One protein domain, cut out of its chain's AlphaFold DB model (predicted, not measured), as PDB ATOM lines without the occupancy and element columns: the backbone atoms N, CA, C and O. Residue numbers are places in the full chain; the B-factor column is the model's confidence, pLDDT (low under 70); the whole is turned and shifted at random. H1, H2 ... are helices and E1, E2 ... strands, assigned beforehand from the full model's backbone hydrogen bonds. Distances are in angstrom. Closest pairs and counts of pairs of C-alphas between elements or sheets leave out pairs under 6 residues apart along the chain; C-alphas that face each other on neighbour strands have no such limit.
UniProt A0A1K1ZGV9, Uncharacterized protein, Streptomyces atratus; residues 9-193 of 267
ATOM      1  N   GLU A   9     124.320 158.231 173.279       92.62
ATOM      2  CA  GLU A   9     123.860 156.992 172.668       92.62
ATOM      3  C   GLU A   9     123.160 156.143 173.730       92.62
ATOM      4  O   GLU A   9     123.640 156.014 174.856       92.62
ATOM      5  N   THR A  10     122.024 155.548 173.370       91.06
ATOM      6  CA  THR A  10     121.277 154.634 174.241       91.06
ATOM      7  C   THR A  10     120.750 153.444 173.450       91.06
ATOM      8  O   THR A  10     120.607 153.506 172.229       91.06
ATOM      9  N   LYS A  11     120.405 152.369 174.161       90.12
ATOM     10  CA  LYS A  11     119.590 151.284 173.616       90.12
ATOM     11  C   LYS A  11     118.154 151.475 174.086       90.12
ATOM     12  O   LYS A  11     117.925 151.637 175.284       90.12
ATOM     13  N   VAL A  12     117.208 151.476 173.154       86.12
ATOM     14  CA  VAL A  12     115.778 151.625 173.442       86.12
ATOM     15  C   VAL A  12     115.053 150.390 172.934       86.12
ATOM     16  O   VAL A  12     115.161 150.061 171.757       86.12
ATOM     17  N   SER A  13     114.310 149.717 173.807       85.69
ATOM     18  CA  SER A  13     113.478 148.572 173.430       85.69
ATOM     19  C   SER A  13     112.041 149.024 173.161       85.69
ATOM     20  O   SER A  13     111.482 149.802 173.937       85.69
ATOM     21  N   LYS A  14     111.445 148.558 172.061       78.75
ATOM     22  CA  LYS A  14     110.037 148.791 171.702       78.75
ATOM     23  C   LYS A  14     109.459 147.472 171.192       78.75
ATOM     24  O   LYS A  14     109.815 147.020 170.109       78.75
ATOM     25  N   GLY A  15     108.583 146.861 171.988       83.00
ATOM     26  CA  GLY A  15     108.209 145.458 171.790       83.00
ATOM     27  C   GLY A  15     109.416 144.544 172.015       83.00
ATOM     28  O   GLY A  15     110.203 144.790 172.929       83.00
ATOM     29  N   ASP A  16     109.579 143.547 171.149       84.12
ATOM     30  CA  ASP A  16     110.685 142.578 171.207       84.12
ATOM     31  C   ASP A  16     111.967 143.072 170.509       84.12
ATOM     32  O   ASP A  16     113.006 142.412 170.543       84.12
ATOM     33  N   GLU A  17     111.926 144.253 169.887       82.94
ATOM     34  CA  GLU A  17     113.063 144.835 169.178       82.94
ATOM     35  C   GLU A  17     113.825 145.831 170.058       82.94
ATOM     36  O   GLU A  17     113.244 146.623 170.805       82.94
ATOM     37  N   THR A  18     115.157 145.815 169.955       87.25
ATOM     38  CA  THR A  18     116.043 146.780 170.618       87.25
ATOM     39  C   THR A  18     116.799 147.595 169.584       87.25
ATOM     40  O   THR A  18     117.535 147.059 168.760       87.25
ATOM     41  N   TYR A  19     116.658 148.911 169.680       87.38
ATOM     42  CA  TYR A  19     117.218 149.876 168.752       87.38
ATOM     43  C   TYR A  19     118.401 150.609 169.373       87.38
ATOM     44  O   TYR A  19     118.341 151.060 170.520       87.38
ATOM     45  N   ARG A  20     119.468 150.781 168.593       91.75
ATOM     46  CA  ARG A  20     120.541 151.727 168.904       91.75
ATOM     47  C   ARG A  20     120.058 153.125 168.526       91.75
ATOM     48  O   ARG A  20     119.742 153.365 167.365       91.75
ATOM     49  N   VAL A  21     119.996 154.034 169.492       90.50
ATOM     50  CA  VAL A  21     119.502 155.403 169.292       90.50
ATOM     51  C   VAL A  21     120.589 156.394 169.672       90.50
ATOM     52  O   VAL A  21     121.079 156.374 170.803       90.50
ATOM     53  N   ILE A  22     120.936 157.270 168.734       91.69
ATOM     54  CA  ILE A  22     121.882 158.369 168.923       91.69
ATOM     55  C   ILE A  22     121.099 159.677 168.955       91.69
ATOM     56  O   ILE A  22     120.243 159.908 168.110       91.69
ATOM     57  N   TYR A  23     121.385 160.534 169.926       87.50
ATOM     58  CA  TYR A  23     120.732 161.828 170.071       87.50
ATOM     59  C   TYR A  23     121.667 162.941 169.610       87.50
ATOM     60  O   TYR A  23     122.833 162.979 170.009       87.50
ATOM     61  N   ASP A  24     121.152 163.865 168.806       84.62
ATOM     62  CA  ASP A  24     121.924 165.025 168.362       84.62
ATOM     63  C   ASP A  24     122.119 166.083 169.466       84.62
ATOM     64  O   ASP A  24     121.720 165.905 170.622       84.62
ATOM     65  N   ASP A  25     122.754 167.204 169.118       81.25
ATOM     66  CA  ASP A  25     122.991 168.352 170.006       81.25
ATOM     67  C   ASP A  25     121.701 168.958 170.583       81.25
ATOM     68  O   ASP A  25     121.722 169.631 171.619       81.25
ATOM     69  N   ARG A  26     120.567 168.691 169.934       74.56
ATOM     70  CA  ARG A  26     119.229 169.153 170.311       74.56
ATOM     71  C   ARG A  26     118.416 168.061 170.999       74.56
ATOM     72  O   ARG A  26     117.263 168.311 171.345       74.56
ATOM     73  N   GLY A  27     118.987 166.881 171.233       77.38
ATOM     74  CA  GLY A  27     118.289 165.759 171.853       77.38
ATOM     75  C   GLY A  27     117.242 165.109 170.947       77.38
ATOM     76  O   GLY A  27     116.350 164.434 171.462       77.38
ATOM     77  N   VAL A  28     117.321 165.303 169.628       79.38
ATOM     78  CA  VAL A  28     116.465 164.600 168.664       79.38
ATOM     79  C   VAL A  28     117.013 163.182 168.475       79.38
ATOM     80  O   VAL A  28     118.211 163.038 168.215       79.38
ATOM     81  N   PRO A  29     116.182 162.134 168.628       84.19
ATOM     82  CA  PRO A  29     116.620 160.755 168.466       84.19
ATOM     83  C   PRO A  29     116.787 160.378 166.991       84.19
ATOM     84  O   PRO A  29     115.901 160.623 166.173       84.19
ATOM     85  N   HIS A  30     117.885 159.690 166.694       85.38
ATOM     86  CA  HIS A  30     118.192 159.061 165.414       85.38
ATOM     87  C   HIS A  30     118.367 157.566 165.649       85.38
ATOM     88  O   HIS A  30     119.298 157.140 166.341       85.38
ATOM     89  N   THR A  31     117.457 156.754 165.113       89.06
ATOM     90  CA  THR A  31     117.604 155.301 165.210       89.06
ATOM     91  C   THR A  31     118.618 154.826 164.181       89.06
ATOM     92  O   THR A  31     118.442 155.048 162.988       89.06
ATOM     93  N   VAL A  32     119.665 154.148 164.642       89.69
ATOM     94  CA  VAL A  32     120.701 153.581 163.779       89.69
ATOM     95  C   VAL A  32     120.252 152.218 163.263       89.69
ATOM     96  O   VAL A  32     119.751 151.387 164.024       89.69
ATOM     97  N   GLY A  33     120.435 151.999 161.964       85.94
ATOM     98  CA  GLY A  33     119.977 150.818 161.244       85.94
ATOM     99  C   GLY A  33     121.056 150.073 160.472       85.94
ATOM    100  O   GLY A  33     122.253 150.338 160.578       85.94
ATOM    101  N   SER A  34     120.572 149.137 159.662       80.62
ATOM    102  CA  SER A  34     121.352 148.384 158.683       80.62
ATOM    103  C   SER A  34     121.249 149.024 157.294       80.62
ATOM    104  O   SER A  34     120.331 149.812 157.056       80.62
ATOM    105  N   PRO A  35     122.155 148.679 156.360       77.25
ATOM    106  CA  PRO A  35     122.094 149.178 154.994       77.25
ATOM    107  C   PRO A  35     120.741 148.957 154.323       77.25
ATOM    108  O   PRO A  35     120.207 147.850 154.357       77.25
ATOM    109  N   GLN A  36     120.228 150.000 153.673       71.31
ATOM    110  CA  GLN A  36     118.973 149.935 152.930       71.31
ATOM    111  C   GLN A  36     119.177 149.372 151.506       71.31
ATOM    112  O   GLN A  36     120.301 149.236 150.996       71.31
ATOM    113  N   GLU A  37     118.081 149.007 150.835       69.00
ATOM    114  CA  GLU A  37     118.136 148.398 149.499       69.00
ATOM    115  C   GLU A  37     118.566 149.379 148.392       69.00
ATOM    116  O   GLU A  37     119.086 148.948 147.354       69.00
ATOM    117  N   ASN A  38     118.413 150.691 148.604       71.75
ATOM    118  CA  ASN A  38     118.679 151.697 147.582       71.75
ATOM    119  C   ASN A  38     120.179 151.814 147.256       71.75
ATOM    120  O   ASN A  38     121.007 152.254 148.057       71.75
ATOM    121  N   GLN A  39     120.536 151.464 146.018       69.69
ATOM    122  CA  GLN A  39     121.925 151.440 145.555       69.69
ATOM    123  C   GLN A  39     122.645 152.793 145.663       69.69
ATOM    124  O   GLN A  39     123.848 152.805 145.917       69.69
ATOM    125  N   SER A  40     121.947 153.920 145.484       69.75
ATOM    126  CA  SER A  40     122.592 155.242 145.546       69.75
ATOM    127  C   SER A  40     122.967 155.649 146.959       69.75
ATOM    128  O   SER A  40     124.057 156.174 147.156       69.75
ATOM    129  N   GLU A  41     122.115 155.361 147.940       79.12
ATOM    130  CA  GLU A  41     122.428 155.597 149.352       79.12
ATOM    131  C   GLU A  41     123.596 154.704 149.789       79.12
ATOM    132  O   GLU A  41     124.550 155.185 150.399       79.12
ATOM    133  N   ARG A  42     123.597 153.423 149.372       81.44
ATOM    134  CA  ARG A  42     124.722 152.507 149.634       81.44
ATOM    135  C   ARG A  42     126.029 153.007 149.034       81.44
ATOM    136  O   ARG A  42     127.063 152.959 149.697       81.44
ATOM    137  N   GLY A  43     125.983 153.478 147.789       81.50
ATOM    138  CA  GLY A  43     127.133 154.072 147.119       81.50
ATOM    139  C   GLY A  43     127.637 155.313 147.853       81.50
ATOM    140  O   GLY A  43     128.834 155.419 148.107       81.50
ATOM    141  N   ALA A  44     126.727 156.205 148.251       85.19
ATOM    142  CA  ALA A  44     127.056 157.447 148.936       85.19
ATOM    143  C   ALA A  44     127.684 157.212 150.314       85.19
ATOM    144  O   ALA A  44     128.789 157.691 150.562       85.19
ATOM    145  N   ILE A  45     127.034 156.446 151.197       87.81
ATOM    146  CA  ILE A  45     127.545 156.211 152.555       87.81
ATOM    147  C   ILE A  45     128.892 155.486 152.532       87.81
ATOM    148  O   ILE A  45     129.809 155.855 153.265       87.81
ATOM    149  N   LYS A  46     129.049 154.497 151.637       87.31
ATOM    150  CA  LYS A  46     130.320 153.797 151.447       87.31
ATOM    151  C   LYS A  46     131.390 154.781 150.997       87.31
ATOM    152  O   LYS A  46     132.472 154.799 151.574       87.31
ATOM    153  N   PHE A  47     131.077 155.599 149.996       86.62
ATOM    154  CA  PHE A  47     131.992 156.605 149.485       86.62
ATOM    155  C   PHE A  47     132.457 157.563 150.594       86.62
ATOM    156  O   PHE A  47     133.655 157.775 150.761       86.62
ATOM    157  N   MET A  48     131.532 158.090 151.397       87.75
ATOM    158  CA  MET A  48     131.871 159.051 152.447       87.75
ATOM    159  C   MET A  48     132.650 158.422 153.610       87.75
ATOM    160  O   MET A  48     133.563 159.056 154.131       87.75
ATOM    161  N   ASN A  49     132.360 157.175 153.991       90.50
ATOM    162  CA  ASN A  49     133.173 156.456 154.979       90.50
ATOM    163  C   ASN A  49     134.565 156.086 154.436       90.50
ATOM    164  O   ASN A  49     135.545 156.119 155.180       90.50
ATOM    165  N   ASP A  50     134.685 155.765 153.146       87.38
ATOM    166  CA  ASP A  50     135.983 155.538 152.503       87.38
ATOM    167  C   ASP A  50     136.812 156.831 152.443       87.38
ATOM    168  O   ASP A  50     138.027 156.788 152.636       87.38
ATOM    169  N   ASP A  51     136.169 157.976 152.219       84.81
ATOM    170  CA  ASP A  51     136.798 159.296 152.287       84.81
ATOM    171  C   ASP A  51     137.302 159.622 153.702       84.81
ATOM    172  O   ASP A  51     138.470 159.976 153.869       84.81
ATOM    173  N   LEU A  52     136.491 159.381 154.741       87.19
ATOM    174  CA  LEU A  52     136.942 159.496 156.135       87.19
ATOM    175  C   LEU A  52     138.141 158.585 156.419       87.19
ATOM    176  O   LEU A  52     139.104 159.011 157.055       87.19
ATOM    177  N   ARG A  53     138.127 157.348 155.909       87.00
ATOM    178  CA  ARG A  53     139.241 156.406 156.087       87.00
ATOM    179  C   ARG A  53     140.521 156.914 155.430       87.00
ATOM    180  O   ARG A  53     141.577 156.870 156.054       87.00
ATOM    181  N   LYS A  54     140.437 157.414 154.194       83.38
ATOM    182  CA  LYS A  54     141.578 158.010 153.476       83.38
ATOM    183  C   LYS A  54     142.103 159.263 154.177       83.38
ATOM    184  O   LYS A  54     143.305 159.503 154.166       83.38
ATOM    185  N   GLY A  55     141.211 160.039 154.789       79.44
ATOM    186  CA  GLY A  55     141.545 161.224 155.573       79.44
ATOM    187  C   GLY A  55     142.083 160.943 156.979       79.44
ATOM    188  O   GLY A  55     142.433 161.903 157.654       79.44
ATOM    189  N   LEU A  56     142.151 159.673 157.411       81.81
ATOM    190  CA  LEU A  56     142.441 159.263 158.798       81.81
ATOM    191  C   LEU A  56     141.453 159.845 159.832       81.81
ATOM    192  O   LEU A  56     141.767 159.946 161.012       81.81
ATOM    193  N   ASP A  57     140.249 160.194 159.378       89.69
ATOM    194  CA  ASP A  57     139.169 160.776 160.177       89.69
ATOM    195  C   ASP A  57     138.081 159.734 160.521       89.69
ATOM    196  O   ASP A  57     137.134 160.066 161.232       89.69
ATOM    197  N   LEU A  58     138.163 158.495 160.011       92.88
ATOM    198  CA  LEU A  58     137.204 157.428 160.338       92.88
ATOM    199  C   LEU A  58     137.308 157.052 161.823       92.88
ATOM    200  O   LEU A  58     138.412 156.943 162.349       92.88
ATOM    201  N   TYR A  59     136.166 156.831 162.478       94.69
ATOM    202  CA  TYR A  59     136.103 156.470 163.891       94.69
ATOM    203  C   TYR A  59     136.983 155.257 164.220       94.69
ATOM    204  O   TYR A  59     136.843 154.184 163.630       94.69
ATOM    205  N   ASP A  60     137.867 155.437 165.199       93.94
ATOM    206  CA  ASP A  60     138.714 154.390 165.749       93.94
ATOM    207  C   ASP A  60     138.315 154.105 167.207       93.94
ATOM    208  O   ASP A  60     138.516 154.953 168.083       93.94
ATOM    209  N   PRO A  61     137.798 152.902 167.518       93.31
ATOM    210  CA  PRO A  61     137.393 152.551 168.874       93.31
ATOM    211  C   PRO A  61     138.564 152.468 169.862       93.31
ATOM    212  O   PRO A  61     138.328 152.552 171.065       93.31
ATOM    213  N   LYS A  62     139.817 152.312 169.402       94.06
ATOM    214  CA  LYS A  62     140.987 152.269 170.298       94.06
ATOM    215  C   LYS A  62     141.295 153.637 170.890       94.06
ATOM    216  O   LYS A  62     141.656 153.734 172.060       94.06
ATOM    217  N   THR A  63     141.164 154.683 170.083       93.56
ATOM    218  CA  THR A  63     141.391 156.070 170.508       93.56
ATOM    219  C   THR A  63     140.098 156.770 170.933       93.56
ATOM    220  O   THR A  63     140.144 157.777 171.637       93.56
ATOM    221  N   GLY A  64     138.939 156.246 170.525       93.12
ATOM    222  CA  GLY A  64     137.632 156.857 170.748       93.12
ATOM    223  C   GLY A  64     137.441 158.158 169.963       93.12
ATOM    224  O   GLY A  64     136.648 159.004 170.380       93.12
ATOM    225  N   ASN A  65     138.185 158.352 168.874       93.69
ATOM    226  CA  ASN A  65     138.194 159.576 168.075       93.69
ATOM    227  C   ASN A  65     137.799 159.289 166.627       93.69
ATOM    228  O   ASN A  65     137.995 158.184 166.129       93.69
ATOM    229  N   GLY A  66     137.278 160.307 165.946       92.62
ATOM    230  CA  GLY A  66     136.969 160.267 164.518       92.62
ATOM    231  C   GLY A  66     135.480 160.426 164.246       92.62
ATOM    232  O   GLY A  66     134.712 160.844 165.111       92.62
ATOM    233  N   SER A  67     135.070 160.143 163.019       94.81
ATOM    234  CA  SER A  67     133.688 160.237 162.562       94.81
ATOM    235  C   SER A  67     133.275 158.999 161.784       94.81
ATOM    236  O   SER A  67     134.111 158.293 161.229       94.81
ATOM    237  N   GLU A  68     131.979 158.750 161.700       94.62
ATOM    238  CA  GLU A  68     131.426 157.662 160.901       94.62
ATOM    239  C   GLU A  68     130.042 158.051 160.394       94.62
ATOM    240  O   GLU A  68     129.247 158.642 161.130       94.62
ATOM    241  N   TYR A  69     129.755 157.719 159.139       93.12
ATOM    242  CA  TYR A  69     128.407 157.784 158.597       93.12
ATOM    243  C   TYR A  69     127.686 156.463 158.878       93.12
ATOM    244  O   TYR A  69     128.147 155.396 158.469       93.12
ATOM    245  N   LEU A  70     126.546 156.545 159.557       93.19
ATOM    246  CA  LEU A  70     125.728 155.429 160.013       93.19
ATOM    247  C   LEU A  70     124.337 155.506 159.389       93.19
ATOM    248  O   LEU A  70     123.725 156.570 159.359       93.19
ATOM    249  N   TRP A  71     123.819 154.364 158.945       90.88
ATOM    250  CA  TRP A  71     122.465 154.265 158.407       90.88
ATOM    251  C   TRP A  71     121.416 154.676 159.420       90.88
ATOM    252  O   TRP A  71     121.487 154.279 160.586       90.88
ATOM    253  N   GLN A  72     120.411 155.402 158.949       85.94
ATOM    254  CA  GLN A  72     119.220 155.667 159.730       85.94
ATOM    255  C   GLN A  72     118.156 154.597 159.436       85.94
ATOM    256  O   GLN A  72     117.978 154.154 158.299       85.94
ATOM    257  N   ASN A  73     117.479 154.132 160.486       81.50
ATOM    258  CA  ASN A  73     116.331 153.238 160.388       81.50
ATOM    259  C   ASN A  73     115.039 154.041 160.560       81.50
ATOM    260  O   ASN A  73     114.708 154.457 161.673       81.50
ATOM    261  N   ASP A  74     114.287 154.183 159.474       72.31
ATOM    262  CA  ASP A  74     113.021 154.920 159.460       72.31
ATOM    263  C   ASP A  74     111.855 154.170 160.120       72.31
ATOM    264  O   ASP A  74     110.842 154.778 160.458       72.31
ATOM    265  N   ASN A  75     112.004 152.865 160.361       70.06
ATOM    266  CA  ASN A  75     110.979 152.035 161.002       70.06
ATOM    267  C   ASN A  75     111.096 152.016 162.539       70.06
ATOM    268  O   ASN A  75     110.257 151.425 163.218       70.06
ATOM    269  N   GLY A  76     112.155 152.617 163.089       68.56
ATOM    270  CA  GLY A  76     112.511 152.526 164.503       68.56
ATOM    271  C   GLY A  76     111.827 153.543 165.421       68.56
ATOM    272  O   GLY A  76     110.728 154.045 165.178       68.56
ATOM    273  N   VAL A  77     112.496 153.849 166.535       62.41
ATOM    274  CA  VAL A  77     112.044 154.858 167.499       62.41
ATOM    275  C   VAL A  77     112.385 156.239 166.952       62.41
ATOM    276  O   VAL A  77     113.479 156.763 167.159       62.41
ATOM    277  N   LEU A  78     111.429 156.833 166.249       65.19
ATOM    278  CA  LEU A  78     111.470 158.235 165.865       65.19
ATOM    279  C   LEU A  78     110.358 158.973 166.603       65.19
ATOM    280  O   LEU A  78     109.246 158.468 166.760       65.19
ATOM    281  N   SER A  79     110.665 160.173 167.081       64.12
ATOM    282  CA  SER A  79     109.623 161.116 167.460       64.12
ATOM    283  C   SER A  79     108.859 161.535 166.199       64.12
ATOM    284  O   SER A  79     109.445 161.600 165.115       64.12
ATOM    285  N   GLU A  80     107.552 161.791 166.315       58.47
ATOM    286  CA  GLU A  80     106.750 162.221 165.165       58.47
ATOM    287  C   GLU A  80     107.401 163.427 164.471       58.47
ATOM    288  O   GLU A  80     107.967 164.321 165.123       58.47
ATOM    289  N   LYS A  81     107.347 163.430 163.130       59.69
ATOM    290  CA  LYS A  81     107.866 164.546 162.341       59.69
ATOM    291  C   LYS A  81     107.107 165.804 162.727       59.69
ATOM    292  O   LYS A  81     105.889 165.861 162.567       59.69
ATOM    293  N   GLY A  82     107.804 166.828 163.198       56.00
ATOM    294  CA  GLY A  82     107.104 168.004 163.695       56.00
ATOM    295  C   GLY A  82     107.994 169.139 164.160       56.00
ATOM    296  O   GLY A  82     109.222 169.052 164.151       56.00
ATOM    297  N   LEU A  83     107.335 170.230 164.555       57.44
ATOM    298  CA  LEU A  83     107.960 171.284 165.340       57.44
ATOM    299  C   LEU A  83     107.823 170.938 166.813       57.44
ATOM    300  O   LEU A  83     106.718 170.882 167.338       57.44
ATOM    301  N   VAL A  84     108.948 170.749 167.478       54.41
ATOM    302  CA  VAL A  84     109.037 170.768 168.935       54.41
ATOM    303  C   VAL A  84     109.485 172.149 169.365       54.41
ATOM    304  O   VAL A  84     110.339 172.761 168.729       54.41
ATOM    305  N   HIS A  85     108.914 172.661 170.444       54.16
ATOM    306  CA  HIS A  85     109.435 173.864 171.074       54.16
ATOM    307  C   HIS A  85     110.549 173.464 172.032       54.16
ATOM    308  O   HIS A  85     110.373 172.559 172.849       54.16
ATOM    309  N   ASP A  86     111.707 174.118 171.935       49.91
ATOM    310  CA  ASP A  86     112.675 174.022 173.023       49.91
ATOM    311  C   ASP A  86     112.180 174.784 174.263       49.91
ATOM    312  O   ASP A  86     111.217 175.550 174.212       49.91
ATOM    313  N   ALA A  87     112.877 174.608 175.387       43.03
ATOM    314  CA  ALA A  87     112.586 175.316 176.637       43.03
ATOM    315  C   ALA A  87     112.661 176.856 176.521       43.03
ATOM    316  O   ALA A  87     112.234 177.557 177.431       43.03
ATOM    317  N   ASN A  88     113.191 177.383 175.412       48.31
ATOM    318  CA  ASN A  88     113.295 178.808 175.113       48.31
ATOM    319  C   ASN A  88     112.244 179.264 174.074       48.31
ATOM    320  O   ASN A  88     112.344 180.375 173.555       48.31
ATOM    321  N   GLY A  89     111.269 178.414 173.728       47.31
ATOM    322  CA  GLY A  89     110.200 178.708 172.773       47.31
ATOM    323  C   GLY A  89     110.612 178.681 171.296       47.31
ATOM    324  O   GLY A  89     109.775 178.945 170.432       47.31
ATOM    325  N   ASN A  90     111.861 178.341 170.959       52.84
ATOM    326  CA  ASN A  90     112.274 178.252 169.559       52.84
ATOM    327  C   ASN A  90     111.691 176.997 168.910       52.84
ATOM    328  O   ASN A  90     111.711 175.912 169.493       52.84
ATOM    329  N   HIS A  91     111.256 177.138 167.661       55.44
ATOM    330  CA  HIS A  91     110.910 176.014 166.802       55.44
ATOM    331  C   HIS A  91     112.132 175.119 166.565       55.44
ATOM    332  O   HIS A  91     113.172 175.572 166.082       55.44
ATOM    333  N   ARG A  92     111.995 173.835 166.881       56.19
ATOM    334  CA  ARG A  92     112.973 172.771 166.653       56.19
ATOM    335  C   ARG A  92     112.337 171.693 165.793       56.19
ATOM    336  O   ARG A  92     111.161 171.396 165.936       56.19
ATOM    337  N   VAL A  93     113.108 171.113 164.888       55.28
ATOM    338  CA  VAL A  93     112.634 170.008 164.049       55.28
ATOM    339  C   VAL A  93     112.794 168.706 164.831       55.28
ATOM    340  O   VAL A  93     113.876 168.446 165.344       55.28
ATOM    341  N   SER A  94     111.731 167.911 164.922       56.47
ATOM    342  CA  SER A  94     111.725 166.527 165.420       56.47
ATOM    343  C   SER A  94     111.405 165.573 164.272       56.47
ATOM    344  O   SER A  94     110.693 165.967 163.348       56.47
ATOM    345  N   GLY A  95     111.900 164.333 164.347       52.97
ATOM    346  CA  GLY A  95     111.580 163.275 163.384       52.97
ATOM    347  C   GLY A  95     112.235 163.503 162.023       52.97
ATOM    348  O   GLY A  95     111.556 163.602 161.003       52.97
ATOM    349  N   VAL A  96     113.560 163.655 162.012       60.03
ATOM    350  CA  VAL A  96     114.331 163.891 160.784       60.03
ATOM    351  C   VAL A  96     114.327 162.611 159.941       60.03
ATOM    352  O   VAL A  96     114.651 161.554 160.465       60.03
ATOM    353  N   THR A  97     113.960 162.690 158.659       66.06
ATOM    354  CA  THR A  97     114.088 161.571 157.699       66.06
ATOM    355  C   THR A  97     115.275 161.800 156.806       66.06
ATOM    356  O   THR A  97     115.122 162.149 155.637       66.06
ATOM    357  N   ALA A  98     116.438 161.700 157.423       76.12
ATOM    358  CA  ALA A  98     117.680 161.579 156.705       76.12
ATOM    359  C   ALA A  98     117.932 160.095 156.434       76.12
ATOM    360  O   ALA A  98     117.540 159.245 157.230       76.12
ATOM    361  N   ASP A  99     118.603 159.791 155.328       83.31
ATOM    362  CA  ASP A  99     118.927 158.405 154.976       83.31
ATOM    363  C   ASP A  99     120.044 157.857 155.887       83.31
ATOM    364  O   ASP A  99     120.124 156.662 156.188       83.31
ATOM    365  N   PHE A 100     120.933 158.742 156.348       88.19
ATOM    366  CA  PHE A 100     122.008 158.416 157.279       88.19
ATOM    367  C   PHE A 100     122.438 159.642 158.094       88.19
ATOM    368  O   PHE A 100     122.173 160.799 157.761       88.19
ATOM    369  N   ILE A 101     123.144 159.376 159.186       89.62
ATOM    370  CA  ILE A 101     123.741 160.389 160.054       89.62
ATOM    371  C   ILE A 101     125.258 160.274 160.015       89.62
ATOM    372  O   ILE A 101     125.795 159.181 159.891       89.62
ATOM    373  N   LYS A 102     125.965 161.387 160.170       92.50
ATOM    374  CA  LYS A 102     127.383 161.404 160.516       92.50
ATOM    375  C   LYS A 102     127.499 161.662 162.002       92.50
ATOM    376  O   LYS A 102     126.971 162.654 162.497       92.50
ATOM    377  N   VAL A 103     128.211 160.798 162.700       94.06
ATOM    378  CA  VAL A 103     128.489 160.957 164.123       94.06
ATOM    379  C   VAL A 103     129.974 161.220 164.286       94.06
ATOM    380  O   VAL A 103     130.789 160.595 163.613       94.06
ATOM    381  N   THR A 104     130.321 162.167 165.148       94.56
ATOM    382  CA  THR A 104     131.702 162.511 165.477       94.56
ATOM    383  C   THR A 104     131.946 162.242 166.952       94.56
ATOM    384  O   THR A 104     131.200 162.719 167.812       94.56
ATOM    385  N   TRP A 105     133.019 161.512 167.238       94.81
ATOM    386  CA  TRP A 105     133.472 161.183 168.579       94.81
ATOM    387  C   TRP A 105     134.790 161.871 168.912       94.81
ATOM    388  O   TRP A 105     135.674 162.036 168.066       94.81
ATOM    389  N   LYS A 106     134.926 162.224 170.188       93.94
ATOM    390  CA  LYS A 106     136.173 162.668 170.798       93.94
ATOM    391  C   LYS A 106     136.325 162.006 172.162       93.94
ATOM    392  O   LYS A 106     135.461 162.170 173.025       93.94
ATOM    393  N   ASN A 107     137.418 161.278 172.368       93.38
ATOM    394  CA  ASN A 107     137.719 160.537 173.598       93.38
ATOM    395  C   ASN A 107     136.553 159.634 174.057       93.38
ATOM    396  O   ASN A 107     136.168 159.638 175.227       93.38
ATOM    397  N   GLY A 108     135.933 158.925 173.113       92.44
ATOM    398  CA  GLY A 108     134.819 158.004 173.354       92.44
ATOM    399  C   GLY A 108     133.463 158.677 173.587       92.44
ATOM    400  O   GLY A 108     132.479 157.983 173.830       92.44
ATOM    401  N   LYS A 109     133.375 160.011 173.508       94.25
ATOM    402  CA  LYS A 109     132.122 160.766 173.665       94.25
ATOM    403  C   LYS A 109     131.647 161.309 172.329       94.25
ATOM    404  O   LYS A 109     132.458 161.809 171.554       94.25
ATOM    405  N   ILE A 110     130.339 161.264 172.089       92.88
ATOM    406  CA  ILE A 110     129.724 161.922 170.933       92.88
ATOM    407  C   ILE A 110     129.827 163.435 171.137       92.88
ATOM    408  O   ILE A 110     129.478 163.956 172.194       92.88
ATOM    409  N   VAL A 111     130.332 164.136 170.127       90.75
ATOM    410  CA  VAL A 111     130.485 165.600 170.129       90.75
ATOM    411  C   VAL A 111     129.779 166.272 168.955       90.75
ATOM    412  O   VAL A 111     129.637 167.490 168.949       90.75
ATOM    413  N   GLY A 112     129.313 165.492 167.979       87.75
ATOM    414  CA  GLY A 112     128.559 165.997 166.842       87.75
ATOM    415  C   GLY A 112     127.716 164.904 166.206       87.75
ATOM    416  O   GLY A 112     128.137 163.751 166.130       87.75
ATOM    417  N   VAL A 113     126.524 165.290 165.761       87.81
ATOM    418  CA  VAL A 113     125.634 164.465 164.948       87.81
ATOM    419  C   VAL A 113     125.086 165.358 163.846       87.81
ATOM    420  O   VAL A 113     124.506 166.409 164.119       87.81
ATOM    421  N   GLU A 114     125.297 164.953 162.602       85.88
ATOM    422  CA  GLU A 114     124.811 165.649 161.417       85.88
ATOM    423  C   GLU A 114     123.923 164.706 160.610       85.88
ATOM    424  O   GLU A 114     124.259 163.544 160.406       85.88
ATOM    425  N   THR A 115     122.815 165.210 160.093       85.19
ATOM    426  CA  THR A 115     121.875 164.442 159.271       85.19
ATOM    427  C   THR A 115     122.165 164.657 157.795       85.19
ATOM    428  O   THR A 115     122.424 165.784 157.362       85.19
ATOM    429  N   TRP A 116     122.130 163.576 157.024       86.62
ATOM    430  CA  TRP A 116     122.495 163.570 155.619       86.62
ATOM    431  C   TRP A 116     121.483 162.777 154.795       86.62
ATOM    432  O   TRP A 116     121.094 161.664 155.133       86.62
ATOM    433  N   ASP A 117     121.081 163.364 153.680       85.88
ATOM    434  CA  ASP A 117     120.156 162.752 152.734       85.88
ATOM    435  C   ASP A 117     120.874 162.553 151.392       85.88
ATOM    436  O   ASP A 117     121.581 163.444 150.908       85.88
ATOM    437  N   ALA A 118     120.743 161.363 150.815       86.62
ATOM    438  CA  ALA A 118     121.258 161.040 149.501       86.62
ATOM    439  C   ALA A 118     120.214 161.331 148.426       86.62
ATOM    440  O   ALA A 118     119.109 160.793 148.367       86.62
ATOM    441  N   ASN A 119     120.623 162.146 147.464       85.94
ATOM    442  CA  ASN A 119     119.835 162.449 146.291       85.94
ATOM    443  C   ASN A 119     120.534 161.930 145.031       85.94
ATOM    444  O   ASN A 119     121.759 161.958 144.936       85.94
ATOM    445  N   LYS A 120     119.761 161.483 144.041       86.75
ATOM    446  CA  LYS A 120     120.271 161.084 142.723       86.75
ATOM    447  C   LYS A 120     119.344 161.573 141.622       86.75
ATOM    448  O   LYS A 120     118.147 161.745 141.837       86.75
ATOM    449  N   SER A 121     119.888 161.736 140.425       83.31
ATOM    450  CA  SER A 121     119.095 161.939 139.216       83.31
ATOM    451  C   SER A 121     119.772 161.256 138.039       83.31
ATOM    452  O   SER A 121     120.950 161.492 137.790       83.31
ATOM    453  N   THR A 122     119.016 160.444 137.304       84.75
ATOM    454  CA  THR A 122     119.450 159.802 136.052       84.75
ATOM    455  C   THR A 122     119.041 160.607 134.815       84.75
ATOM    456  O   THR A 122     119.156 160.110 133.699       84.75
ATOM    457  N   ALA A 123     118.494 161.814 134.998       81.44
ATOM    458  CA  ALA A 123     118.079 162.667 133.892       81.44
ATOM    459  C   ALA A 123     119.298 163.181 133.120       81.44
ATOM    460  O   ALA A 123     120.274 163.606 133.738       81.44
ATOM    461  N   VAL A 124     119.198 163.205 131.789       85.88
ATOM    462  CA  VAL A 124     120.209 163.800 130.903       85.88
ATOM    463  C   VAL A 124     120.509 165.235 131.343       85.88
ATOM    464  O   VAL A 124     119.611 165.971 131.772       85.88
ATOM    465  N   VAL A 125     121.780 165.629 131.265       88.81
ATOM    466  CA  VAL A 125     122.217 166.967 131.668       88.81
ATOM    467  C   VAL A 125     121.593 168.008 130.740       88.81
ATOM    468  O   VAL A 125     121.782 167.992 129.528       88.81
ATOM    469  N   SER A 126     120.794 168.899 131.320       90.12
ATOM    470  CA  SER A 126     120.177 170.041 130.655       90.12
ATOM    471  C   SER A 126     119.971 171.152 131.683       90.12
ATOM    472  O   SER A 126     119.968 170.900 132.890       90.12
ATOM    473  N   ALA A 127     119.775 172.392 131.230       89.06
ATOM    474  CA  ALA A 127     119.500 173.503 132.144       89.06
ATOM    475  C   ALA A 127     118.274 173.217 133.034       89.06
ATOM    476  O   ALA A 127     118.321 173.426 134.245       89.06
ATOM    477  N   GLU A 128     117.215 172.651 132.449       91.44
ATOM    478  CA  GLU A 128     115.999 172.272 133.168       91.44
ATOM    479  C   GLU A 128     116.249 171.148 134.184       91.44
ATOM    480  O   GLU A 128     115.770 171.222 135.320       91.44
ATOM    481  N   SER A 129     117.010 170.110 133.815       91.94
ATOM    482  CA  SER A 129     117.280 169.002 134.735       91.94
ATOM    483  C   SER A 129     118.133 169.458 135.919       91.94
ATOM    484  O   SER A 129     117.826 169.107 137.060       91.94
ATOM    485  N   VAL A 130     119.127 170.318 135.683       91.00
ATOM    486  CA  VAL A 130     119.955 170.927 136.733       91.00
ATOM    487  C   VAL A 130     119.126 171.842 137.641       91.00
ATOM    488  O   VAL A 130     119.252 171.755 138.864       91.00
ATOM    489  N   ASP A 131     118.221 172.657 137.091       91.06
ATOM    490  CA  ASP A 131     117.314 173.500 137.884       91.06
ATOM    491  C   ASP A 131     116.376 172.660 138.768       91.06
ATOM    492  O   ASP A 131     116.128 172.993 139.932       91.06
ATOM    493  N   ASN A 132     115.868 171.541 138.247       89.38
ATOM    494  CA  ASN A 132     115.020 170.619 139.003       89.38
ATOM    495  C   ASN A 132     115.801 169.887 140.107       89.38
ATOM    496  O   ASN A 132     115.292 169.734 141.225       89.38
ATOM    497  N   ILE A 133     117.053 169.501 139.844       91.56
ATOM    498  CA  ILE A 133     117.961 168.952 140.861       91.56
ATOM    499  C   ILE A 133     118.206 169.991 141.959       91.56
ATOM    500  O   ILE A 133     118.028 169.683 143.139       91.56
ATOM    501  N   GLN A 134     118.523 171.235 141.588       90.94
ATOM    502  CA  GLN A 134     118.760 172.322 142.538       90.94
ATOM    503  C   GLN A 134     117.537 172.567 143.431       90.94
ATOM    504  O   GLN A 134     117.670 172.640 144.654       90.94
ATOM    505  N   LYS A 135     116.333 172.642 142.850       88.62
ATOM    506  CA  LYS A 135     115.077 172.759 143.611       88.62
ATOM    507  C   LYS A 135     114.900 171.597 144.586       88.62
ATOM    508  O   LYS A 135     114.525 171.820 145.733       88.62
ATOM    509  N   THR A 136     115.184 170.372 144.153       87.94
ATOM    510  CA  THR A 136     115.051 169.174 144.994       87.94
ATOM    511  C   THR A 136     116.012 169.214 146.182       87.94
ATOM    512  O   THR A 136     115.580 169.009 147.312       87.94
ATOM    513  N   ILE A 137     117.284 169.543 145.950       87.69
ATOM    514  CA  ILE A 137     118.292 169.683 147.013       87.69
ATOM    515  C   ILE A 137     117.899 170.805 147.984       87.69
ATOM    516  O   ILE A 137     117.871 170.592 149.195       87.69
ATOM    517  N   ASN A 138     117.499 171.975 147.478       86.06
ATOM    518  CA  ASN A 138     117.057 173.088 148.323       86.06
ATOM    519  C   ASN A 138     115.828 172.735 149.170       86.06
ATOM    520  O   ASN A 138     115.742 173.136 150.327       86.06
ATOM    521  N   ASN A 139     114.887 171.964 148.622       80.62
ATOM    522  CA  ASN A 139     113.715 171.506 149.368       80.62
ATOM    523  C   ASN A 139     114.085 170.567 150.524       80.62
ATOM    524  O   ASN A 139     113.411 170.605 151.554       80.62
ATOM    525  N   LYS A 140     115.142 169.761 150.364       78.81
ATOM    526  CA  LYS A 140     115.666 168.873 151.412       78.81
ATOM    527  C   LYS A 140     116.357 169.662 152.531       78.81
ATOM    528  O   LYS A 140     116.079 169.414 153.702       78.81
ATOM    529  N   LEU A 141     117.149 170.675 152.163       75.62
ATOM    530  CA  LEU A 141     117.877 171.551 153.094       75.62
ATOM    531  C   LEU A 141     117.010 172.600 153.809       75.62
ATOM    532  O   LEU A 141     117.436 173.180 154.809       75.62
ATOM    533  N   ASN A 142     115.818 172.916 153.294       66.25
ATOM    534  CA  ASN A 142     114.996 173.994 153.839       66.25
ATOM    535  C   ASN A 142     114.398 173.621 155.209       66.25
ATOM    536  O   ASN A 142     113.313 173.042 155.309       66.25
ATOM    537  N   SER A 143     115.083 174.047 156.271       53.00
ATOM    538  CA  SER A 143     114.684 173.884 157.674       53.00
ATOM    539  C   SER A 143     113.419 174.665 158.062       53.00
ATOM    540  O   SER A 143     112.789 174.346 159.073       53.00
ATOM    541  N   MET A 144     112.981 175.640 157.255       46.75
ATOM    542  CA  MET A 144     111.769 176.435 157.504       46.75
ATOM    543  C   MET A 144     110.542 175.998 156.682       46.75
ATOM    544  O   MET A 144     109.440 176.443 156.989       46.75
ATOM    545  N   GLY A 145     110.697 175.113 155.687       50.53
ATOM    546  CA  GLY A 145     109.596 174.595 154.855       50.53
ATOM    547  C   GLY A 145     108.839 173.408 155.472       50.53
ATOM    548  O   GLY A 145     109.187 172.937 156.545       50.53
ATOM    549  N   ASN A 146     107.820 172.883 154.781       44.56
ATOM    550  CA  ASN A 146     106.972 171.783 155.286       44.56
ATOM    551  C   ASN A 146     107.638 170.390 155.270       44.56
ATOM    552  O   ASN A 146     107.102 169.470 155.878       44.56
ATOM    553  N   LYS A 147     108.762 170.203 154.559       48.22
ATOM    554  CA  LYS A 147     109.367 168.871 154.345       48.22
ATOM    555  C   LYS A 147     110.518 168.526 155.302       48.22
ATOM    556  O   LYS A 147     110.657 167.353 155.613       48.22
ATOM    557  N   ARG A 148     111.279 169.519 155.789       57.28
ATOM    558  CA  ARG A 148     112.298 169.443 156.868       57.28
ATOM    559  C   ARG A 148     113.046 168.101 156.982       57.28
ATOM    560  O   ARG A 148     112.921 167.416 157.994       57.28
ATOM    561  N   GLN A 149     113.788 167.718 155.938       62.81
ATOM    562  CA  GLN A 149     114.286 166.341 155.802       62.81
ATOM    563  C   GLN A 149     115.713 166.127 156.318       62.81
ATOM    564  O   GLN A 149     115.931 165.111 156.962       62.81
ATOM    565  N   SER A 150     116.661 167.050 156.093       71.31
ATOM    566  CA  SER A 150     118.062 166.864 156.518       71.31
ATOM    567  C   SER A 150     118.848 168.177 156.662       71.31
ATOM    568  O   SER A 150     118.461 169.220 156.134       71.31
ATOM    569  N   GLN A 151     119.971 168.135 157.392       75.00
ATOM    570  CA  GLN A 151     120.924 169.253 157.500       75.00
ATOM    571  C   GLN A 151     121.853 169.348 156.296       75.00
ATOM    572  O   GLN A 151     122.261 170.449 155.933       75.00
ATOM    573  N   ASN A 152     122.184 168.200 155.711       84.38
ATOM    574  CA  ASN A 152     123.103 168.075 154.599       84.38
ATOM    575  C   ASN A 152     122.501 167.191 153.509       84.38
ATOM    576  O   ASN A 152     121.654 166.327 153.763       84.38
ATOM    577  N   VAL A 153     122.978 167.386 152.288       87.56
ATOM    578  CA  VAL A 153     122.629 166.559 151.139       87.56
ATOM    579  C   VAL A 153     123.899 166.102 150.448       87.56
ATOM    580  O   VAL A 153     124.774 166.912 150.136       87.56
ATOM    581  N   VAL A 154     123.970 164.811 150.145       90.31
ATOM    582  CA  VAL A 154     124.909 164.286 149.158       90.31
ATOM    583  C   VAL A 154     124.166 164.034 147.851       90.31
ATOM    584  O   VAL A 154     123.182 163.300 147.809       90.31
ATOM    585  N   PHE A 155     124.606 164.661 146.766       91.38
ATOM    586  CA  PHE A 155     124.096 164.385 145.430       91.38
ATOM    587  C   PHE A 155     125.026 163.407 144.715       91.38
ATOM    588  O   PHE A 155     126.193 163.716 144.471       91.38
ATOM    589  N   VAL A 156     124.498 162.235 144.370       90.56
ATOM    590  CA  VAL A 156     125.183 161.202 143.593       90.56
ATOM    591  C   VAL A 156     124.861 161.422 142.120       90.56
ATOM    592  O   VAL A 156     123.780 161.062 141.644       90.56
ATOM    593  N   ALA A 157     125.793 162.045 141.406       89.06
ATOM    594  CA  ALA A 157     125.666 162.289 139.978       89.06
ATOM    595  C   ALA A 157     125.851 160.989 139.176       89.06
ATOM    596  O   ALA A 157     126.568 160.080 139.598       89.06
ATOM    597  N   HIS A 158     125.205 160.894 138.012       87.00
ATOM    598  CA  HIS A 158     125.337 159.740 137.107       87.00
ATOM    599  C   HIS A 158     126.407 159.938 136.018       87.00
ATOM    600  O   HIS A 158     126.754 158.982 135.326       87.00
ATOM    601  N   SER A 159     126.934 161.155 135.869       87.06
ATOM    602  CA  SER A 159     128.020 161.507 134.951       87.06
ATOM    603  C   SER A 159     128.895 162.616 135.546       87.06
ATOM    604  O   SER A 159     128.447 163.352 136.431       87.06
ATOM    605  N   MET A 160     130.126 162.755 135.041       86.38
ATOM    606  CA  MET A 160     131.029 163.851 135.414       86.38
ATOM    607  C   MET A 160     130.414 165.217 135.084       86.38
ATOM    608  O   MET A 160     130.360 166.094 135.940       86.38
ATOM    609  N   GLU A 161     129.849 165.360 133.884       89.62
ATOM    610  CA  GLU A 161     129.183 166.590 133.439       89.62
ATOM    611  C   GLU A 161     128.042 167.002 134.386       89.62
ATOM    612  O   GLU A 161     127.911 168.170 134.750       89.62
ATOM    613  N   GLN A 162     127.241 166.039 134.861       90.44
ATOM    614  CA  GLN A 162     126.197 166.333 135.840       90.44
ATOM    615  C   GLN A 162     126.796 166.746 137.190       90.44
ATOM    616  O   GLN A 162     126.259 167.635 137.851       90.44
ATOM    617  N   ALA A 163     127.887 166.104 137.615       89.31
ATOM    618  CA  ALA A 163     128.553 166.420 138.872       89.31
ATOM    619  C   ALA A 163     129.070 167.867 138.880       89.31
ATOM    620  O   ALA A 163     128.833 168.603 139.838       89.31
ATOM    621  N   GLU A 164     129.702 168.297 137.790       88.50
ATOM    622  CA  GLU A 164     130.190 169.666 137.614       88.50
ATOM    623  C   GLU A 164     129.043 170.673 137.540       88.50
ATOM    624  O   GLU A 164     129.023 171.636 138.310       88.50
ATOM    625  N   ALA A 165     128.033 170.408 136.705       89.81
ATOM    626  CA  ALA A 165     126.889 171.299 136.545       89.81
ATOM    627  C   ALA A 165     126.116 171.501 137.858       89.81
ATOM    628  O   ALA A 165     125.649 172.604 138.144       89.81
ATOM    629  N   VAL A 166     125.984 170.452 138.679       89.75
ATOM    630  CA  VAL A 166     125.341 170.556 139.995       89.75
ATOM    631  C   VAL A 166     126.269 171.224 141.010       89.75
ATOM    632  O   VAL A 166     125.795 172.097 141.736       89.75
ATOM    633  N   ARG A 167     127.574 170.899 141.049       89.38
ATOM    634  CA  ARG A 167     128.555 171.598 141.908       89.38
ATOM    635  C   ARG A 167     128.468 173.105 141.694       89.38
ATOM    636  O   ARG A 167     128.409 173.846 142.672       89.38
ATOM    637  N   ASP A 168     128.407 173.550 140.443       87.88
ATOM    638  CA  ASP A 168     128.410 174.971 140.094       87.88
ATOM    639  C   ASP A 168     127.197 175.730 140.653       87.88
ATOM    640  O   ASP A 168     127.298 176.913 140.982       87.88
ATOM    641  N   ARG A 169     126.064 175.049 140.870       88.94
ATOM    642  CA  ARG A 169     124.884 175.636 141.535       88.94
ATOM    643  C   ARG A 169     125.044 175.798 143.046       88.94
ATOM    644  O   ARG A 169     124.284 176.554 143.652       88.94
ATOM    645  N   PHE A 170     125.990 175.085 143.649       86.12
ATOM    646  CA  PHE A 170     126.174 174.987 145.097       86.12
ATOM    647  C   PHE A 170     127.591 175.356 145.550       86.12
ATOM    648  O   PHE A 170     127.983 175.021 146.667       86.12
ATOM    649  N   VAL A 171     128.356 176.072 144.720       80.62
ATOM    650  CA  VAL A 171     129.685 176.583 145.087       80.62
ATOM    651  C   VAL A 171     129.594 177.352 146.403       80.62
ATOM    652  O   VAL A 171     128.744 178.225 146.573       80.62
ATOM    653  N   GLY A 172     130.466 177.016 147.353       72.75
ATOM    654  CA  GLY A 172     130.476 177.649 148.671       72.75
ATOM    655  C   GLY A 172     129.504 177.041 149.690       72.75
ATOM    656  O   GLY A 172     129.610 177.353 150.873       72.75
ATOM    657  N   ASN A 173     128.573 176.172 149.280       79.19
ATOM    658  CA  ASN A 173     127.599 175.581 150.196       79.19
ATOM    659  C   ASN A 173     128.140 174.301 150.844       79.19
ATOM    660  O   ASN A 173     128.115 173.221 150.260       79.19
ATOM    661  N   ALA A 174     128.562 174.429 152.099       81.25
ATOM    662  CA  ALA A 174     129.107 173.343 152.907       81.25
ATOM    663  C   ALA A 174     128.138 172.170 153.131       81.25
ATOM    664  O   ALA A 174     128.574 171.038 153.333       81.25
ATOM    665  N   ASN A 175     126.832 172.438 153.074       83.06
ATOM    666  CA  ASN A 175     125.785 171.456 153.347       83.06
ATOM    667  C   ASN A 175     125.413 170.623 152.109       83.06
ATOM    668  O   ASN A 175     124.551 169.751 152.194       83.06
ATOM    669  N   VAL A 176     126.021 170.899 150.950       86.50
ATOM    670  CA  VAL A 176     125.839 170.107 149.731       86.50
ATOM    671  C   VAL A 176     127.171 169.502 149.333       86.50
ATOM    672  O   VAL A 176     128.138 170.214 149.072       86.50
ATOM    673  N   ARG A 177     127.205 168.175 149.243       89.44
ATOM    674  CA  ARG A 177     128.328 167.428 148.685       89.44
ATOM    675  C   ARG A 177     127.894 166.773 147.387       89.44
ATOM    676  O   ARG A 177     126.982 165.959 147.375       89.44
ATOM    677  N   VAL A 178     128.538 167.105 146.282       89.62
ATOM    678  CA  VAL A 178     128.337 166.434 144.998       89.62
ATOM    679  C   VAL A 178     129.433 165.401 144.800       89.62
ATOM    680  O   VAL A 178     130.613 165.744 144.888       89.62
ATOM    681  N   ILE A 179     129.037 164.160 144.525       89.00
ATOM    682  CA  ILE A 179     129.948 163.052 144.247       89.00
ATOM    683  C   ILE A 179     129.598 162.385 142.919       89.00
ATOM    684  O   ILE A 179     128.427 162.227 142.571       89.00
ATOM    685  N   PHE A 180     130.621 161.942 142.201       86.19
ATOM    686  CA  PHE A 180     130.500 161.018 141.081       86.19
ATOM    687  C   PHE A 180     131.620 159.991 141.182       86.19
ATOM    688  O   PHE A 180     132.796 160.335 141.271       86.19
ATOM    689  N   ALA A 181     131.248 158.717 141.171       72.00
ATOM    690  CA  ALA A 181     132.192 157.621 141.044       72.00
ATOM    691  C   ALA A 181     131.877 156.906 139.735       72.00
ATOM    692  O   ALA A 181     130.892 156.167 139.666       72.00
ATOM    693  N   GLY A 182     132.688 157.126 138.697       58.69
ATOM    694  CA  GLY A 182     132.511 156.456 137.414       58.69
ATOM    695  C   GLY A 182     132.533 154.938 137.597       58.69
ATOM    696  O   GLY A 182     133.586 154.357 137.828       58.69
ATOM    697  N   ALA A 183     131.369 154.288 137.565       47.56
ATOM    698  CA  ALA A 183     131.165 152.833 137.584       47.56
ATOM    699  C   ALA A 183     131.993 151.985 138.591       47.56
ATOM    700  O   ALA A 183     132.102 150.774 138.411       47.56
ATOM    701  N   GLY A 184     132.592 152.572 139.634       49.56
ATOM    702  CA  GLY A 184     133.410 151.858 140.624       49.56
ATOM    703  C   GLY A 184     134.651 151.131 140.076       49.56
ATOM    704  O   GLY A 184     135.168 150.244 140.756       49.56
ATOM    705  N   LYS A 185     135.131 151.457 138.867       44.84
ATOM    706  CA  LYS A 185     136.319 150.809 138.282       44.84
ATOM    707  C   LYS A 185     137.609 151.497 138.753       44.84
ATOM    708  O   LYS A 185     137.668 152.722 138.750       44.84
ATOM    709  N   PRO A 186     138.669 150.758 139.121       45.94
ATOM    710  CA  PRO A 186     139.983 151.353 139.359       45.94
ATOM    711  C   PRO A 186     140.435 152.178 138.143       45.94
ATOM    712  O   PRO A 186     140.391 151.683 137.020       45.94
ATOM    713  N   GLY A 187     140.834 153.435 138.364       51.78
ATOM    714  CA  GLY A 187     141.230 154.363 137.295       51.78
ATOM    715  C   GLY A 187     140.076 155.092 136.597       51.78
ATOM    716  O   GLY A 187     140.330 155.826 135.646       51.78
ATOM    717  N   SER A 188     138.827 154.913 137.039       59.41
ATOM    718  CA  SER A 188     137.716 155.720 136.539       59.41
ATOM    719  C   SER A 188     137.764 157.148 137.071       59.41
ATOM    720  O   SER A 188     138.291 157.422 138.153       59.41
ATOM    721  N   GLU A 189     137.187 158.060 136.293       66.25
ATOM    722  CA  GLU A 189     137.021 159.440 136.713       66.25
ATOM    723  C   GLU A 189     136.203 159.506 138.004       66.25
ATOM    724  O   GLU A 189     135.131 158.903 138.146       66.25
ATOM    725  N   PHE A 190     136.755 160.243 138.958       78.00
ATOM    726  CA  PHE A 190     136.195 160.414 140.276       78.00
ATOM    727  C   PHE A 190     136.039 161.905 140.553       78.00
ATOM    728  O   PHE A 190     136.964 162.683 140.328       78.00
ATOM    729  N   PHE A 191     134.875 162.291 141.060       82.50
ATOM    730  CA  PHE A 191     134.576 163.661 141.435       82.50
ATOM    731  C   PHE A 191     134.037 163.709 142.850       82.50
ATOM    732  O   PHE A 191     133.115 162.977 143.213       82.50
ATOM    733  N   ASP A 192     134.558 164.653 143.617       85.06
ATOM    734  CA  ASP A 192     133.968 165.054 144.878       85.06
ATOM    735  C   ASP A 192     134.202 166.535 145.110       85.06
ATOM    736  O   ASP A 192     135.337 166.995 145.244       85.06
ATOM    737  N   SER A 193     133.102 167.273 145.205       81.12
ATOM    738  CA  SER A 193     133.112 168.707 145.493       81.12
ATOM    739  C   SER A 193     133.795 169.068 146.821       81.12
ATOM    740  O   SER A 193     134.180 170.219 146.997       81.12
TER     741      SER A 193
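What this domain is: This is residues 9 to 193 of the 267 residues of an uncharacterized protein of Streptomyces atratus (UniProt A0A1K1ZGV9). A strongly curled sheet of six strands wraps round helix H1 on one face, with H2 and H3 packed on its other face. A small three-stranded sheet, E1 to E3, makes a partial sandwich with it, and the hairpin E5-E6 lies apart. The printed part has 185 residues, with named elements in the order E1 E2 E3 H1 E4 E5 E6 E7 E8 H2 E9 H3 E10 E11, of mixed class, helices and strands. The large sheet runs E4 E7 E8 E9 E10 E11, mixed. The whole is compact, with a radius of gyration of the C-alphas of 17.2 A and spans of 46 by 41 by 32 A.

How they stand to each other: E1, residues 9 to 14, E2, residues 17 to 23, and E3, residues 29 to 32, form a meander, each strand the antiparallel neighbour of the one before; N 10 and O 21 are 2.9 A apart, N 30 and O 22 2.8 A, within hydrogen-bond range. H1, residues 39 to 54, is on the sheet that begins with edge strand E4, residues 66 to 71; the closest C-alphas of the two, Asn 49 and Tyr 69, are 6.1 A apart. E5, residues 82 to 85, and E6, residues 91 to 94, form a hairpin, with N 84 and O 92 at 2.8 A. E7, residues 100 to 106, is antiparallel to E4, with N 68 and O 103 at 2.9 A, and makes a hairpin with E8, residues 109 to 121, with N 102 and O 114 at 2.8 A. H2, residues 127 to 141, runs along E9, residues 152 to 157, at 21 degrees on the local plane and a height over the sheet of 8.3 A. E8 and E9 are parallel, with N 119 and O 154 at 2.8 A. H3, residues 160 to 169, runs along E10, residues 176 to 181, at a height of 8.1 A. E9 and E10 are parallel, with N 155 and O 177 at 2.8 A. E11, residues 190 to 192, forms a hairpin with E10, with N 180 and O 191 at 2.9 A. E8-H2-E9 and E9-H3-E10 are strand-helix-strand units, two parallel neighbour strands with a helix between, with right-handed crossovers. H2, with residues 130 to 134 alone, touches H3 at a steep tilt of 60 degrees; their closest C-alphas, Val 130 and Val 166, are 6.3 A apart. H1 is on the opposite face, giving three layers, helices on both faces of a sheet. The sandwich, two sheets face to face, has facing parts 10.1 A centre to centre. Every O i to N i+4 pair is within hydrogen-bond range in H1 and H2, and 5 of 6 in H3.

Where its parts are: E1 begins at C-alpha 9 (123.860, 156.992, 172.668). H1 is 22.2 A long, E8 36.8 A and H2 21.1 A. E11 ends at C-alpha 192 (133.968, 165.054, 144.878).

The domain as a whole: The farthest C-alphas, Gly 89 and Gly 187, are 53.0 A apart. The printed part has no cut, and the link from H1 to E4 is long. Mean pLDDT of the printed part is 79.8; residues 37, 39 to 40, 76 to 97, 142 to 149 and 182 to 189 are under 70.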